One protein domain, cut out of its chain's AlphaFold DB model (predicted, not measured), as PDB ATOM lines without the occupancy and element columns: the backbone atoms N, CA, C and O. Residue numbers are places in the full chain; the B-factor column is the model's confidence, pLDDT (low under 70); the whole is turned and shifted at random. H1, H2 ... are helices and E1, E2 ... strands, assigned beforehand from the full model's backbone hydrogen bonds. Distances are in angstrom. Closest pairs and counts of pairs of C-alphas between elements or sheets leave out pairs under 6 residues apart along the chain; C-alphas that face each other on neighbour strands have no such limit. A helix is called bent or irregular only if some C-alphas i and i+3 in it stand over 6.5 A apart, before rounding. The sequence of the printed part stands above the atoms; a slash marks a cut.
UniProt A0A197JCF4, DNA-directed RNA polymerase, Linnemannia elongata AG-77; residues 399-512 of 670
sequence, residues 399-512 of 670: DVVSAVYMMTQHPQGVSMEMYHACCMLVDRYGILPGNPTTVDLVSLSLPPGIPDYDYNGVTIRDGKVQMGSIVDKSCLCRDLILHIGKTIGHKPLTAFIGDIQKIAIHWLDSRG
ATOM      1  N   ASP A 399      16.975   8.104   3.834       93.56
ATOM      2  CA  ASP A 399      16.259   7.398   2.770       93.56
ATOM      3  C   ASP A 399      14.740   7.444   2.941       93.56
ATOM      4  O   ASP A 399      14.021   7.699   1.977       93.56
ATOM      5  N   VAL A 400      14.247   7.299   4.178       94.62
ATOM      6  CA  VAL A 400      12.807   7.362   4.477       94.62
ATOM      7  C   VAL A 400      12.247   8.741   4.139       94.62
ATOM      8  O   VAL A 400      11.189   8.854   3.528       94.62
ATOM      9  N   VAL A 401      12.977   9.802   4.490       94.44
ATOM     10  CA  VAL A 401      12.557  11.187   4.238       94.44
ATOM     11  C   VAL A 401      12.528  11.470   2.735       94.44
ATOM     12  O   VAL A 401      11.560  12.043   2.236       94.44
ATOM     13  N   SER A 402      13.553  11.038   1.994       92.88
ATOM     14  CA  SER A 402      13.578  11.184   0.534       92.88
ATOM     15  C   SER A 402      12.469  10.380  -0.145       92.88
ATOM     16  O   SER A 402      11.801  10.906  -1.032       92.88
ATOM     17  N   ALA A 403      12.224   9.145   0.294       93.56
ATOM     18  CA  ALA A 403      11.177   8.296  -0.256       93.56
ATOM     19  C   ALA A 403       9.779   8.892  -0.040       93.56
ATOM     20  O   ALA A 403       9.047   9.077  -1.009       93.56
ATOM     21  N   VAL A 404       9.433   9.282   1.193       93.50
ATOM     22  CA  VAL A 404       8.128   9.893   1.512       93.50
ATOM     23  C   VAL A 404       7.913  11.191   0.733       93.50
ATOM     24  O   VAL A 404       6.835  11.418   0.179       93.50
ATOM     25  N   TYR A 405       8.952  12.015   0.610       92.06
ATOM     26  CA  TYR A 405       8.900  13.224  -0.203       92.06
ATOM     27  C   TYR A 405       8.623  12.912  -1.683       92.06
ATOM     28  O   TYR A 405       7.742  13.511  -2.297       92.06
ATOM     29  N   MET A 406       9.306  11.920  -2.261       90.94
ATOM     30  CA  MET A 406       9.078  11.498  -3.649       90.94
ATOM     31  C   MET A 406       7.684  10.894  -3.861       90.94
ATOM     32  O   MET A 406       7.072  11.134  -4.903       90.94
ATOM     33  N   MET A 407       7.186  10.123  -2.890       91.12
ATOM     34  CA  MET A 407       5.856   9.502  -2.910       91.12
ATOM     35  C   MET A 407       4.729  10.538  -2.897       91.12
ATOM     36  O   MET A 407       3.668  10.279  -3.466       91.12
ATOM     37  N   THR A 408       4.960  11.691  -2.263       90.19
ATOM     38  CA  THR A 408       3.962  12.752  -2.071       90.19
ATOM     39  C   THR A 408       4.057  13.867  -3.117       90.19
ATOM     40  O   THR A 408       3.029  14.323  -3.610       90.19
ATOM     41  N   GLN A 409       5.265  14.259  -3.538       86.81
ATOM     42  CA  GLN A 409       5.473  15.279  -4.576       86.81
ATOM     43  C   GLN A 409       5.024  14.804  -5.966       86.81
ATOM     44  O   GLN A 409       4.462  15.579  -6.742       86.81
ATOM     45  N   HIS A 410       5.278  13.536  -6.295       83.25
ATOM     46  CA  HIS A 410       4.899  12.941  -7.576       83.25
ATOM     47  C   HIS A 410       4.112  11.650  -7.343       83.25
ATOM     48  O   HIS A 410       4.681  10.565  -7.502       83.25
ATOM     49  N   PRO A 411       2.820  11.742  -6.970       85.81
ATOM     50  CA  PRO A 411       1.999  10.570  -6.725       85.81
ATOM     51  C   PRO A 411       1.928   9.666  -7.957       85.81
ATOM     52  O   PRO A 411       1.567  10.114  -9.046       85.81
ATOM     53  N   GLN A 412       2.274   8.394  -7.784       86.81
ATOM     54  CA  GLN A 412       2.225   7.383  -8.843       86.81
ATOM     55  C   GLN A 412       1.236   6.280  -8.473       86.81
ATOM     56  O   GLN A 412       1.003   6.018  -7.291       86.81
ATOM     57  N   GLY A 413       0.657   5.631  -9.486       89.50
ATOM     58  CA  GLY A 413      -0.106   4.401  -9.289       89.50
ATOM     59  C   GLY A 413       0.816   3.273  -8.829       89.50
ATOM     60  O   GLY A 413       1.932   3.136  -9.329       89.50
ATOM     61  N   VAL A 414       0.355   2.482  -7.868       90.06
ATOM     62  CA  VAL A 414       1.099   1.368  -7.269       90.06
ATOM     63  C   VAL A 414       0.462   0.053  -7.721       90.06
ATOM     64  O   VAL A 414      -0.748  -0.020  -7.922       90.06
ATOM     65  N   SER A 415       1.257  -1.002  -7.920       90.75
ATOM     66  CA  SER A 415       0.698  -2.329  -8.201       90.75
ATOM     67  C   SER A 415      -0.001  -2.891  -6.960       90.75
ATOM     68  O   SER A 415       0.433  -2.666  -5.829       90.75
ATOM     69  N   MET A 416      -1.062  -3.679  -7.151       88.81
ATOM     70  CA  MET A 416      -1.730  -4.342  -6.022       88.81
ATOM     71  C   MET A 416      -0.784  -5.269  -5.248       88.81
ATOM     72  O   MET A 416      -0.922  -5.399  -4.038       88.81
ATOM     73  N   GLU A 417       0.208  -5.864  -5.913       89.94
ATOM     74  CA  GLU A 417       1.242  -6.682  -5.267       89.94
ATOM     75  C   GLU A 417       2.083  -5.873  -4.273       89.94
ATOM     76  O   GLU A 417       2.220  -6.278  -3.123       89.94
ATOM     77  N   MET A 418       2.584  -4.701  -4.684       90.25
ATOM     78  CA  MET A 418       3.340  -3.797  -3.810       90.25
ATOM     79  C   MET A 418       2.472  -3.300  -2.649       90.25
ATOM     80  O   MET A 418       2.916  -3.261  -1.506       90.25
ATOM     81  N   TYR A 419       1.213  -2.956  -2.928       89.94
ATOM     82  CA  TYR A 419       0.280  -2.527  -1.889       89.94
ATOM     83  C   TYR A 419       0.040  -3.630  -0.847       89.94
ATOM     84  O   TYR A 419       0.168  -3.383   0.350       89.94
ATOM     85  N   HIS A 420      -0.227  -4.864  -1.287       89.81
ATOM     86  CA  HIS A 420      -0.400  -6.008  -0.393       89.81
ATOM     87  C   HIS A 420       0.872  -6.344   0.390       89.81
ATOM     88  O   HIS A 420       0.780  -6.644   1.579       89.81
ATOM     89  N   ALA A 421       2.048  -6.257  -0.236       90.69
ATOM     90  CA  ALA A 421       3.321  -6.453   0.450       90.69
ATOM     91  C   ALA A 421       3.504  -5.427   1.580       90.69
ATOM     92  O   ALA A 421       3.796  -5.805   2.713       90.69
ATOM     93  N   CYS A 422       3.230  -4.147   1.314       90.38
ATOM     94  CA  CYS A 422       3.237  -3.104   2.338       90.38
ATOM     95  C   CYS A 422       2.220  -3.381   3.454       90.38
ATOM     96  O   CYS A 422       2.582  -3.288   4.622       90.38
ATOM     97  N   CYS A 423       0.987  -3.788   3.128       89.75
ATOM     98  CA  CYS A 423      -0.018  -4.178   4.125       89.75
ATOM     99  C   CYS A 423       0.466  -5.306   5.046       89.75
ATOM    100  O   CYS A 423       0.221  -5.247   6.250       89.75
ATOM    101  N   MET A 424       1.166  -6.305   4.497       89.44
ATOM    102  CA  MET A 424       1.760  -7.399   5.275       89.44
ATOM    103  C   MET A 424       2.925  -6.927   6.152       89.44
ATOM    104  O   MET A 424       3.088  -7.431   7.256       89.44
ATOM    105  N   LEU A 425       3.728  -5.961   5.696       88.56
ATOM    106  CA  LEU A 425       4.857  -5.427   6.470       88.56
ATOM    107  C   LEU A 425       4.426  -4.629   7.707       88.56
ATOM    108  O   LEU A 425       5.176  -4.585   8.684       88.56
ATOM    109  N   VAL A 426       3.258  -3.983   7.655       87.69
ATOM    110  CA  VAL A 426       2.727  -3.143   8.746       87.69
ATOM    111  C   VAL A 426       1.520  -3.757   9.465       87.69
ATOM    112  O   VAL A 426       0.871  -3.085  10.262       87.69
ATOM    113  N   ASP A 427       1.178  -5.013   9.163       85.31
ATOM    114  CA  ASP A 427       0.022  -5.730   9.725       85.31
ATOM    115  C   ASP A 427      -1.317  -4.956   9.629       85.31
ATOM    116  O   ASP A 427      -2.167  -4.991  10.526       85.31
ATOM    117  N   ARG A 428      -1.539  -4.248   8.512       79.31
ATOM    118  CA  ARG A 428      -2.778  -3.493   8.236       79.31
ATOM    119  C   ARG A 428      -3.619  -4.207   7.180       79.31
ATOM    120  O   ARG A 428      -3.341  -4.121   5.987       79.31
ATOM    121  N   TYR A 429      -4.694  -4.863   7.619       71.12
ATOM    122  CA  TYR A 429      -5.612  -5.616   6.758       71.12
ATOM    123  C   TYR A 429      -6.932  -4.854   6.537       71.12
ATOM    124  O   TYR A 429      -7.482  -4.276   7.472       71.12
ATOM    125  N   GLY A 430      -7.473  -4.886   5.314       62.25
ATOM    126  CA  GLY A 430      -8.857  -4.463   5.027       62.25
ATOM    127  C   GLY A 430      -9.058  -3.068   4.418       62.25
ATOM    128  O   GLY A 430     -10.195  -2.705   4.130       62.25
ATOM    129  N   ILE A 431      -7.995  -2.299   4.165       63.25
ATOM    130  CA  ILE A 431      -8.076  -1.044   3.401       63.25
ATOM    131  C   ILE A 431      -7.724  -1.383   1.952       63.25
ATOM    132  O   ILE A 431      -6.561  -1.590   1.646       63.25
ATOM    133  N   LEU A 432      -8.714  -1.500   1.068       65.19
ATOM    134  CA  LEU A 432      -8.475  -1.724  -0.363       65.19
ATOM    135  C   LEU A 432      -8.934  -0.491  -1.146       65.19
ATOM    136  O   LEU A 432     -10.136  -0.323  -1.372       65.19
ATOM    137  N   PRO A 433      -8.019   0.408  -1.542       70.38
ATOM    138  CA  PRO A 433      -8.346   1.430  -2.524       70.38
ATOM    139  C   PRO A 433      -8.595   0.761  -3.883       70.38
ATOM    140  O   PRO A 433      -7.941  -0.220  -4.227       70.38
ATOM    141  N   GLY A 434      -9.530   1.296  -4.674       75.81
ATOM    142  CA  GLY A 434      -9.799   0.769  -6.018       75.81
ATOM    143  C   GLY A 434      -8.567   0.839  -6.928       75.81
ATOM    144  O   GLY A 434      -8.248  -0.135  -7.596       75.81
ATOM    145  N   ASN A 435      -7.849   1.967  -6.893       83.75
ATOM    146  CA  ASN A 435      -6.557   2.160  -7.554       83.75
ATOM    147  C   ASN A 435      -5.565   2.737  -6.530       83.75
ATOM    148  O   ASN A 435      -5.649   3.934  -6.248       83.75
ATOM    149  N   PRO A 436      -4.662   1.927  -5.944       86.88
ATOM    150  CA  PRO A 436      -3.720   2.410  -4.941       86.88
ATOM    151  C   PRO A 436      -2.700   3.375  -5.544       86.88
ATOM    152  O   PRO A 436      -2.139   3.144  -6.617       86.88
ATOM    153  N   THR A 437      -2.413   4.438  -4.806       91.06
ATOM    154  CA  THR A 437      -1.365   5.410  -5.112       91.06
ATOM    155  C   THR A 437      -0.258   5.379  -4.061       91.06
ATOM    156  O   THR A 437      -0.405   4.825  -2.972       91.06
ATOM    157  N   THR A 438       0.876   6.012  -4.353       90.25
ATOM    158  CA  THR A 438       1.968   6.173  -3.379       90.25
ATOM    159  C   THR A 438       1.550   6.977  -2.143       90.25
ATOM    160  O   THR A 438       2.095   6.760  -1.066       90.25
ATOM    161  N   VAL A 439       0.558   7.864  -2.264       90.31
ATOM    162  CA  VAL A 439      -0.013   8.611  -1.130       90.31
ATOM    163  C   VAL A 439      -0.859   7.696  -0.238       90.31
ATOM    164  O   VAL A 439      -0.842   7.839   0.987       90.31
ATOM    165  N   ASP A 440      -1.531   6.698  -0.820       89.06
ATOM    166  CA  ASP A 440      -2.245   5.674  -0.050       89.06
ATOM    167  C   ASP A 440      -1.275   4.795   0.750       89.06
ATOM    168  O   ASP A 440      -1.586   4.424   1.878       89.06
ATOM    169  N   LEU A 441      -0.076   4.516   0.218       89.69
ATOM    170  CA  LEU A 441       0.977   3.814   0.962       89.69
ATOM    171  C   LEU A 441       1.459   4.615   2.179       89.69
ATOM    172  O   LEU A 441       1.623   4.047   3.252       89.69
ATOM    173  N   VAL A 442       1.656   5.929   2.045       90.44
ATOM    174  CA  VAL A 442       1.995   6.790   3.195       90.44
ATOM    175  C   VAL A 442       0.834   6.837   4.193       90.44
ATOM    176  O   VAL A 442       1.044   6.824   5.399       90.44
ATOM    177  N   SER A 443      -0.405   6.827   3.703       90.44
ATOM    178  CA  SER A 443      -1.593   6.807   4.562       90.44
ATOM    179  C   SER A 443      -1.734   5.499   5.351       90.44
ATOM    180  O   SER A 443      -2.263   5.525   6.457       90.44
ATOM    181  N   LEU A 444      -1.218   4.368   4.847       88.88
ATOM    182  CA  LEU A 444      -1.213   3.089   5.576       88.88
ATOM    183  C   LEU A 444      -0.403   3.132   6.875       88.88
ATOM    184  O   LEU A 444      -0.721   2.385   7.800       88.88
ATOM    185  N   SER A 445       0.634   3.972   6.956       90.25
ATOM    186  CA  SER A 445       1.433   4.079   8.179       90.25
ATOM    187  C   SER A 445       0.733   4.899   9.261       90.25
ATOM    188  O   SER A 445       1.111   4.809  10.428       90.25
ATOM    189  N   LEU A 446      -0.258   5.728   8.902       90.44
ATOM    190  CA  LEU A 446      -0.937   6.597   9.855       90.44
ATOM    191  C   LEU A 446      -1.753   5.776  10.867       90.44
ATOM    192  O   LEU A 446      -2.408   4.792  10.511       90.44
ATOM    193  N   PRO A 447      -1.745   6.172  12.151       88.31
ATOM    194  CA  PRO A 447      -2.519   5.484  13.169       88.31
ATOM    195  C   PRO A 447      -4.031   5.666  12.939       88.31
ATOM    196  O   PRO A 447      -4.480   6.742  12.532       88.31
ATOM    197  N   PRO A 448      -4.846   4.636  13.232       83.56
ATOM    198  CA  PRO A 448      -6.292   4.717  13.079       83.56
ATOM    199  C   PRO A 448      -6.868   5.739  14.063       83.56
ATOM    200  O   PRO A 448      -6.505   5.746  15.239       83.56
ATOM    201  N   GLY A 449      -7.785   6.582  13.586       83.81
ATOM    202  CA  GLY A 449      -8.409   7.624  14.405       83.81
ATOM    203  C   GLY A 449      -7.538   8.863  14.629       83.81
ATOM    204  O   GLY A 449      -7.804   9.612  15.566       83.81
ATOM    205  N   ILE A 450      -6.511   9.083  13.798       86.69
ATOM    206  CA  ILE A 450      -5.794  10.363  13.773       86.69
ATOM    207  C   ILE A 450      -6.774  11.512  13.469       86.69
ATOM    208  O   ILE A 450      -7.547  11.397  12.513       86.69
ATOM    209  N   PRO A 451      -6.782  12.590  14.278       86.81
ATOM    210  CA  PRO A 451      -7.572  13.777  13.978       86.81
ATOM    211  C   PRO A 451      -7.171  14.411  12.648       86.81
ATOM    212  O   PRO A 451      -6.057  14.214  12.156       86.81
ATOM    213  N   ASP A 452      -8.075  15.214  12.094       86.88
ATOM    214  CA  ASP A 452      -7.765  16.014  10.917       86.88
ATOM    215  C   ASP A 452      -6.580  16.944  11.209       86.88
ATOM    216  O   ASP A 452      -6.493  17.590  12.259       86.88
ATOM    217  N   TYR A 453      -5.663  17.008  10.251       85.88
ATOM    218  CA  TYR A 453      -4.441  17.793  10.337       85.88
ATOM    219  C   TYR A 453      -4.335  18.657   9.090       85.88
ATOM    220  O   TYR A 453      -4.429  18.142   7.979       85.88
ATOM    221  N   ASP A 454      -4.146  19.962   9.266       86.31
ATOM    222  CA  ASP A 454      -3.933  20.897   8.165       86.31
ATOM    223  C   ASP A 454      -2.862  21.910   8.564       86.31
ATOM    224  O   ASP A 454      -3.107  22.841   9.336       86.31
ATOM    225  N   TYR A 455      -1.632  21.673   8.114       81.06
ATOM    226  CA  TYR A 455      -0.492  22.513   8.468       81.06
ATOM    227  C   TYR A 455       0.609  22.430   7.410       81.06
ATOM    228  O   TYR A 455       0.885  21.364   6.866       81.06
ATOM    229  N   ASN A 456       1.245  23.570   7.111       76.31
ATOM    230  CA  ASN A 456       2.327  23.694   6.121       76.31
ATOM    231  C   ASN A 456       2.020  23.054   4.749       76.31
ATOM    232  O   ASN A 456       2.909  22.533   4.082       76.31
ATOM    233  N   GLY A 457       0.758  23.111   4.308       77.62
ATOM    234  CA  GLY A 457       0.335  22.557   3.016       77.62
ATOM    235  C   GLY A 457       0.203  21.030   2.992       77.62
ATOM    236  O   GLY A 457       0.067  20.460   1.912       77.62
ATOM    237  N   VAL A 458       0.237  20.373   4.156       85.62
ATOM    238  CA  VAL A 458      -0.091  18.955   4.316       85.62
ATOM    239  C   VAL A 458      -1.448  18.835   4.987       85.62
ATOM    240  O   VAL A 458      -1.628  19.287   6.117       85.62
ATOM    241  N   THR A 459      -2.380  18.181   4.296       88.88
ATOM    242  CA  THR A 459      -3.740  17.965   4.785       88.88
ATOM    243  C   THR A 459      -4.013  16.467   4.936       88.88
ATOM    244  O   THR A 459      -3.892  15.697   3.980       88.88
ATOM    245  N   ILE A 460      -4.409  16.046   6.136       87.94
ATOM    246  CA  ILE A 460      -4.839  14.684   6.470       87.94
ATOM    247  C   ILE A 460      -6.303  14.759   6.887       87.94
ATOM    248  O   ILE A 460      -6.649  15.546   7.766       87.94
ATOM    249  N   ARG A 461      -7.153  13.950   6.250       87.19
ATOM    250  CA  ARG A 461      -8.570  13.803   6.607       87.19
ATOM    251  C   ARG A 461      -8.965  12.342   6.616       87.19
ATOM    252  O   ARG A 461      -8.518  11.597   5.744       87.19
ATOM    253  N   ASP A 462      -9.771  11.942   7.594       82.25
ATOM    254  CA  ASP A 462     -10.226  10.553   7.771       82.25
ATOM    255  C   ASP A 462      -9.068   9.528   7.770       82.25
ATOM    256  O   ASP A 462      -9.168   8.432   7.214       82.25
ATOM    257  N   GLY A 463      -7.918   9.904   8.345       81.88
ATOM    258  CA  GLY A 463      -6.716   9.063   8.370       81.88
ATOM    259  C   GLY A 463      -6.026   8.867   7.017       81.88
ATOM    260  O   GLY A 463      -5.204   7.963   6.882       81.88
ATOM    261  N   LYS A 464      -6.335   9.698   6.016       85.75
ATOM    262  CA  LYS A 464      -5.701   9.677   4.693       85.75
ATOM    263  C   LYS A 464      -5.054  11.008   4.359       85.75
ATOM    264  O   LYS A 464      -5.657  12.072   4.519       85.75
ATOM    265  N   VAL A 465      -3.836  10.935   3.835       86.50
ATOM    266  CA  VAL A 465      -3.134  12.091   3.277       86.50
ATOM    267  C   VAL A 465      -3.823  12.493   1.974       86.50
ATOM    268  O   VAL A 465      -4.037  11.664   1.091       86.50
ATOM    269  N   GLN A 466      -4.188  13.767   1.846       86.31
ATOM    270  CA  GLN A 466      -4.862  14.274   0.653       86.31
ATOM    271  C   GLN A 466      -3.873  14.488  -0.498       86.31
ATOM    272  O   GLN A 466      -2.734  14.920  -0.289       86.31
ATOM    273  N   MET A 467      -4.319  14.234  -1.733       76.25
ATOM    274  CA  MET A 467      -3.504  14.482  -2.926       76.25
ATOM    275  C   MET A 467      -3.137  15.966  -3.045       76.25
ATOM    276  O   MET A 467      -3.987  16.837  -2.884       76.25
ATOM    277  N   GLY A 468      -1.867  16.243  -3.347       74.88
ATOM    278  CA  GLY A 468      -1.312  17.601  -3.382       74.88
ATOM    279  C   GLY A 468      -0.579  18.012  -2.101       74.88
ATOM    280  O   GLY A 468       0.153  18.999  -2.130       74.88
ATOM    281  N   SER A 469      -0.700  17.233  -1.021       82.69
ATOM    282  CA  SER A 469       0.098  17.410   0.197       82.69
ATOM    283  C   SER A 469       1.538  16.962  -0.041       82.69
ATOM    284  O   SER A 469       1.761  15.798  -0.366       82.69
ATOM    285  N   ILE A 470       2.517  17.850   0.146       82.50
ATOM    286  CA  ILE A 470       3.945  17.517   0.027       82.50
ATOM    287  C   ILE A 470       4.528  17.367   1.427       82.50
ATOM    288  O   ILE A 470       4.606  18.336   2.176       82.50
ATOM    289  N   VAL A 471       4.967  16.157   1.766       84.19
ATOM    290  CA  VAL A 471       5.514  15.861   3.093       84.19
ATOM    291  C   VAL A 471       7.033  15.991   3.051       84.19
ATOM    292  O   VAL A 471       7.733  15.140   2.502       84.19
ATOM    293  N   ASP A 472       7.542  17.077   3.627       85.75
ATOM    294  CA  ASP A 472       8.971  17.330   3.803       85.75
ATOM    295  C   ASP A 472       9.487  16.860   5.178       85.75
ATOM    296  O   ASP A 472       8.745  16.325   6.009       85.75
ATOM    297  N   LYS A 473      10.784  17.060   5.443       88.56
ATOM    298  CA  LYS A 473      11.396  16.723   6.734       88.56
ATOM    299  C   LYS A 473      10.759  17.435   7.923       88.56
ATOM    300  O   LYS A 473      10.662  16.826   8.984       88.56
ATOM    301  N   SER A 474      10.391  18.710   7.803       87.69
ATOM    302  CA  SER A 474       9.767  19.447   8.911       87.69
ATOM    303  C   SER A 474       8.445  18.805   9.299       87.69
ATOM    304  O   SER A 474       8.234  18.495  10.472       87.69
ATOM    305  N   CYS A 475       7.606  18.529   8.304       88.06
ATOM    306  CA  CYS A 475       6.320  17.900   8.523       88.06
ATOM    307  C   CYS A 475       6.492  16.485   9.103       88.06
ATOM    308  O   CYS A 475       5.959  16.189  10.173       88.06
ATOM    309  N   LEU A 476       7.297  15.630   8.459       88.50
ATOM    310  CA  LEU A 476       7.444  14.221   8.844       88.50
ATOM    311  C   LEU A 476       8.166  14.030  10.182       88.50
ATOM    312  O   LEU A 476       7.743  13.225  11.008       88.50
ATOM    313  N   CYS A 477       9.281  14.731  10.393       88.81
ATOM    314  CA  CYS A 477      10.177  14.485  11.526       88.81
ATOM    315  C   CYS A 477       9.870  15.354  12.752       88.81
ATOM    316  O   CYS A 477      10.514  15.176  13.787       88.81
ATOM    317  N   ARG A 478       8.931  16.303  12.654       90.50
ATOM    318  CA  ARG A 478       8.545  17.169  13.774       90.50
ATOM    319  C   ARG A 478       7.038  17.296  13.905       90.50
ATOM    320  O   ARG A 478       6.490  16.829  14.897       90.50
ATOM    321  N   ASP A 479       6.379  17.921  12.938       90.12
ATOM    322  CA  ASP A 479       5.010  18.404  13.140       90.12
ATOM    323  C   ASP A 479       4.009  17.247  13.274       90.12
ATOM    324  O   ASP A 479       3.210  17.222  14.211       90.12
ATOM    325  N   LEU A 480       4.112  16.237  12.405       90.00
ATOM    326  CA  LEU A 480       3.257  15.051  12.441       90.00
ATOM    327  C   LEU A 480       3.543  14.171  13.669       90.00
ATOM    328  O   LEU A 480       2.615  13.666  14.298       90.00
ATOM    329  N   ILE A 481       4.816  14.044  14.062       92.44
ATOM    330  CA  ILE A 481       5.223  13.320  15.278       92.44
ATOM    331  C   ILE A 481       4.616  13.970  16.526       92.44
ATOM    332  O   ILE A 481       4.042  13.274  17.365       92.44
ATOM    333  N   LEU A 482       4.700  15.299  16.640       91.81
ATOM    334  CA  LEU A 482       4.119  16.042  17.760       91.81
ATOM    335  C   LEU A 482       2.591  15.960  17.751       91.81
ATOM    336  O   LEU A 482       1.991  15.793  18.812       91.81
ATOM    337  N   HIS A 483       1.962  16.041  16.575       90.62
ATOM    338  CA  HIS A 483       0.513  15.923  16.448       90.62
ATOM    339  C   HIS A 483       0.021  14.543  16.903       90.62
ATOM    340  O   HIS A 483      -0.834  14.466  17.784       90.62
ATOM    341  N   ILE A 484       0.602  13.453  16.389       91.06
ATOM    342  CA  ILE A 484       0.237  12.079  16.773       91.06
ATOM    343  C   ILE A 484       0.527  11.832  18.261       91.06
ATOM    344  O   ILE A 484      -0.311  11.282  18.979       91.06
ATOM    345  N   GLY A 485       1.694  12.271  18.742       90.25
ATOM    346  CA  GLY A 485       2.109  12.097  20.132       90.25
ATOM    347  C   GLY A 485       1.175  12.780  21.132       90.25
ATOM    348  O   GLY A 485       0.813  12.167  22.132       90.25
ATOM    349  N   LYS A 486       0.738  14.013  20.841       90.06
ATOM    350  CA  LYS A 486      -0.159  14.788  21.715       90.06
ATOM    351  C   LYS A 486      -1.623  14.337  21.644       90.06
ATOM    352  O   LYS A 486      -2.344  14.528  22.617       90.06
ATOM    353  N   THR A 487      -2.069  13.765  20.523       89.25
ATOM    354  CA  THR A 487      -3.488  13.413  20.307       89.25
ATOM    355  C   THR A 487      -3.817  11.960  20.643       89.25
ATOM    356  O   THR A 487      -4.810  11.706  21.319       89.25
ATOM    357  N   ILE A 488      -2.996  11.004  20.197       88.50
ATOM    358  CA  ILE A 488      -3.266   9.560  20.327       88.50
ATOM    359  C   ILE A 488      -2.339   8.905  21.365       88.50
ATOM    360  O   ILE A 488      -2.719   7.938  22.026       88.50
ATOM    361  N   GLY A 489      -1.119   9.430  21.523       89.69
ATOM    362  CA  GLY A 489      -0.139   8.981  22.514       89.69
ATOM    363  C   GLY A 489       1.087   8.264  21.934       89.69
ATOM    364  O   GLY A 489       1.275   8.134  20.724       89.69
ATOM    365  N   HIS A 490       1.950   7.778  22.830       89.44
ATOM    366  CA  HIS A 490       3.311   7.328  22.505       89.44
ATOM    367  C   HIS A 490       3.410   5.966  21.797       89.44
ATOM    368  O   HIS A 490       4.270   5.772  20.932       89.44
ATOM    369  N   LYS A 491       2.539   5.001  22.123       89.19
ATOM    370  CA  LYS A 491       2.588   3.662  21.501       89.19
ATOM    371  C   LYS A 491       2.223   3.696  20.008       89.19
ATOM    372  O   LYS A 491       3.020   3.194  19.217       89.19
ATOM    373  N   PRO A 492       1.103   4.324  19.587       91.38
ATOM    374  CA  PRO A 492       0.787   4.468  18.164       91.38
ATOM    375  C   PRO A 492       1.828   5.299  17.414       91.38
ATOM    376  O   PRO A 492       2.115   5.009  16.259       91.38
ATOM    377  N   LEU A 493       2.442   6.284  18.080       93.62
ATOM    378  CA  LEU A 493       3.543   7.060  17.512       93.62
ATOM    379  C   LEU A 493       4.780   6.194  17.218       93.62
ATOM    380  O   LEU A 493       5.398   6.337  16.167       93.62
ATOM    381  N   THR A 494       5.127   5.278  18.125       93.50
ATOM    382  CA  THR A 494       6.245   4.341  17.921       93.50
ATOM    383  C   THR A 494       5.980   3.432  16.718       93.50
ATOM    384  O   THR A 494       6.867   3.249  15.884       93.50
ATOM    385  N   ALA A 495       4.749   2.916  16.603       92.56
ATOM    386  CA  ALA A 495       4.320   2.113  15.461       92.56
ATOM    387  C   ALA A 495       4.382   2.916  14.154       92.56
ATOM    388  O   ALA A 495       5.023   2.471  13.213       92.56
ATOM    389  N   PHE A 496       3.854   4.147  14.132       94.06
ATOM    390  CA  PHE A 496       3.910   5.036  12.965       94.06
ATOM    391  C   PHE A 496       5.337   5.207  12.420       94.06
ATOM    392  O   PHE A 496       5.544   5.077  11.216       94.06
ATOM    393  N   ILE A 497       6.326   5.464  13.289       95.12
ATOM    394  CA  ILE A 497       7.733   5.639  12.877       95.12
ATOM    395  C   ILE A 497       8.310   4.340  12.288       95.12
ATOM    396  O   ILE A 497       9.043   4.387  11.300       95.12
ATOM    397  N   GLY A 498       7.984   3.183  12.870       94.31
ATOM    398  CA  GLY A 498       8.408   1.884  12.340       94.31
ATOM    399  C   GLY A 498       7.743   1.550  11.002       94.31
ATOM    400  O   GLY A 498       8.417   1.152  10.053       94.31
ATOM    401  N   ASP A 499       6.435   1.771  10.910       93.81
ATOM    402  CA  ASP A 499       5.605   1.442   9.754       93.81
ATOM    403  C   ASP A 499       5.976   2.294   8.537       93.81
ATOM    404  O   ASP A 499       6.202   1.758   7.449       93.81
ATOM    405  N   ILE A 500       6.126   3.615   8.718       94.62
ATOM    406  CA  ILE A 500       6.529   4.507   7.623       94.62
ATOM    407  C   ILE A 500       7.918   4.143   7.101       94.62
ATOM    408  O   ILE A 500       8.152   4.194   5.895       94.62
ATOM    409  N   GLN A 501       8.832   3.727   7.981       95.00
ATOM    410  CA  GLN A 501      10.173   3.310   7.591       95.00
ATOM    411  C   GLN A 501      10.143   2.031   6.746       95.00
ATOM    412  O   GLN A 501      10.760   2.003   5.680       95.00
ATOM    413  N   LYS A 502       9.405   1.001   7.183       94.38
ATOM    414  CA  LYS A 502       9.264  -0.267   6.448       94.38
ATOM    415  C   LYS A 502       8.663  -0.038   5.057       94.38
ATOM    416  O   LYS A 502       9.226  -0.507   4.068       94.38
ATOM    417  N   ILE A 503       7.578   0.738   4.968       93.94
ATOM    418  CA  ILE A 503       6.903   1.058   3.697       93.94
ATOM    419  C   ILE A 503       7.821   1.859   2.770       93.94
ATOM    420  O   ILE A 503       7.981   1.510   1.599       93.94
ATOM    421  N   ALA A 504       8.430   2.930   3.281       94.38
ATOM    422  CA  ALA A 504       9.264   3.819   2.485       94.38
ATOM    423  C   ALA A 504      10.476   3.089   1.897       94.38
ATOM    424  O   ALA A 504      10.784   3.273   0.721       94.38
ATOM    425  N   ILE A 505      11.136   2.239   2.688       94.19
ATOM    426  CA  ILE A 505      12.307   1.476   2.243       94.19
ATOM    427  C   ILE A 505      11.907   0.398   1.241       94.19
ATOM    428  O   ILE A 505      12.562   0.278   0.211       94.19
ATOM    429  N   HIS A 506      10.815  -0.333   1.481       93.44
ATOM    430  CA  HIS A 506      10.343  -1.347   0.536       93.44
ATOM    431  C   HIS A 506       9.973  -0.739  -0.827       93.44
ATOM    432  O   HIS A 506      10.339  -1.262  -1.880       93.44
ATOM    433  N   TRP A 507       9.308   0.418  -0.820       93.56
ATOM    434  CA  TRP A 507       9.011   1.146  -2.050       93.56
ATOM    435  C   TRP A 507      10.279   1.684  -2.724       93.56
ATOM    436  O   TRP A 507      10.432   1.553  -3.942       93.56
ATOM    437  N   LEU A 508      11.204   2.263  -1.954       92.69
ATOM    438  CA  LEU A 508      12.448   2.813  -2.488       92.69
ATOM    439  C   LEU A 508      13.335   1.728  -3.109       92.69
ATOM    440  O   LEU A 508      13.942   1.991  -4.141       92.69
ATOM    441  N   ASP A 509      13.359   0.520  -2.542       92.19
ATOM    442  CA  ASP A 509      14.073  -0.640  -3.089       92.19
ATOM    443  C   ASP A 509      13.546  -1.022  -4.483       92.19
ATOM    444  O   ASP A 509      14.317  -1.236  -5.416       92.19
ATOM    445  N   SER A 510      12.222  -0.979  -4.679       89.56
ATOM    446  CA  SER A 510      11.609  -1.271  -5.983       89.56
ATOM    447  C   SER A 510      11.870  -0.207  -7.055       89.56
ATOM    448  O   SER A 510      11.957  -0.521  -8.244       89.56
ATOM    449  N   ARG A 511      11.985   1.067  -6.655       88.50
ATOM    450  CA  ARG A 511      12.180   2.198  -7.574       88.50
ATOM    451  C   ARG A 511      13.657   2.469  -7.860       88.50
ATOM    452  O   ARG A 511      14.011   2.825  -8.984       88.50
ATOM    453  N   GLY A 512      14.492   2.350  -6.834       89.00
ATOM    454  CA  GLY A 512      15.877   2.794  -6.807       89.00
ATOM    455  C   GLY A 512      16.027   4.317  -6.727       89.00
ATOM    456  O   GLY A 512      15.285   5.093  -7.334       89.00
TER     457      GLY A 512
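This is residues 399 to 512 of the 670 residues of the protein "DNA-directed RNA polymerase" of Linnemannia elongata AG-77 (UniProt A0A197JCF4). One long helix, H5, runs along one side of the domain, with H1, H2 and H3 packed on its later half and H4 folded back from its first end as a helical hairpin. H1 crosses H5, H3 lies nearest the middle of the whole, and a small two-stranded hairpin, E1 and E2, sits on the far side, with E1 near H4. The printed part has 114 residues, with five named helices and two named strands in the order H1, H2, H3, E1, E2, H4, H5; the sheet, E1 - E2, is antiparallel and the class is mostly helix. It is compact, with a radius of gyration of the C-alphas of 12.8 A, and rounded, spanning 34 by 26 by 25 A.

H1, residues 399 to 409, touches residues 500 to 508 of the hub H5, residues 490 to 511, about perpendicular at 79 degrees; the closest C-alphas, of Val 400 and Ala 504, are 5.4 A apart. H2, residues 416 to 425, touches residues 499 to 507 of H5, opposite ways at 38 degrees, only just a steep tilt; the closest C-alphas are those of Cys 422 and Ile 503, 5.7 A. H3, residues 438 to 444, touches residues 500 to 504 of H5 at a shallow tilt of 28 degrees, opposite ways, closest at the C-alphas of Val 442 and Ile 500, 6.7 A. H3 also touches H1 at a steep tilt of 64 degrees, with the C-alphas of Met 407 and Thr 438 closest, 5.1 A apart. E1, residues 453 to 455, and E2, residues 458 to 461, form an antiparallel hairpin, with N 460 and O 453 at 2.8 A and N 453 and O 460 at 3.0 A, within hydrogen-bond range. Residues 460 to 461 of E2 also pair with residues 464 to 465, antiparallel. H4, residues 473 to 487, is near E1 and forms a helical hairpin with H5, at a shallow tilt of 32 degrees, opposite ways; Gly 485 and Leu 493 have the closest C-alphas, 5.9 A. Every O i to N i+4 pair is within hydrogen-bond range in H1, H2, H3 and H5, and 9 of 11 in H4.

H1 begins at C-alpha 399, (16.259, 7.398, 2.770), and is 15.2 A long from first to last C-alpha. H2 measures 14.2 A, H3 10.0 A, E1 6.4 A and E2 10.2 A. H4 measures 20.4 A and is irregular, with C-alphas 477 and 480 7.0 A apart. H5, 31.8 A long, runs from C-alpha 490 at (3.311, 7.328, 22.505) to C-alpha 511 at (12.180, 2.198, -7.574).

The two C-alphas farthest apart, of Thr 487 and Gly 512, are 35.0 A apart. The printed part has no cut. The links H2 to H3 and E2 to H4 are long. Mean pLDDT of the printed part is 87.8; residues 430 to 432 are under 70.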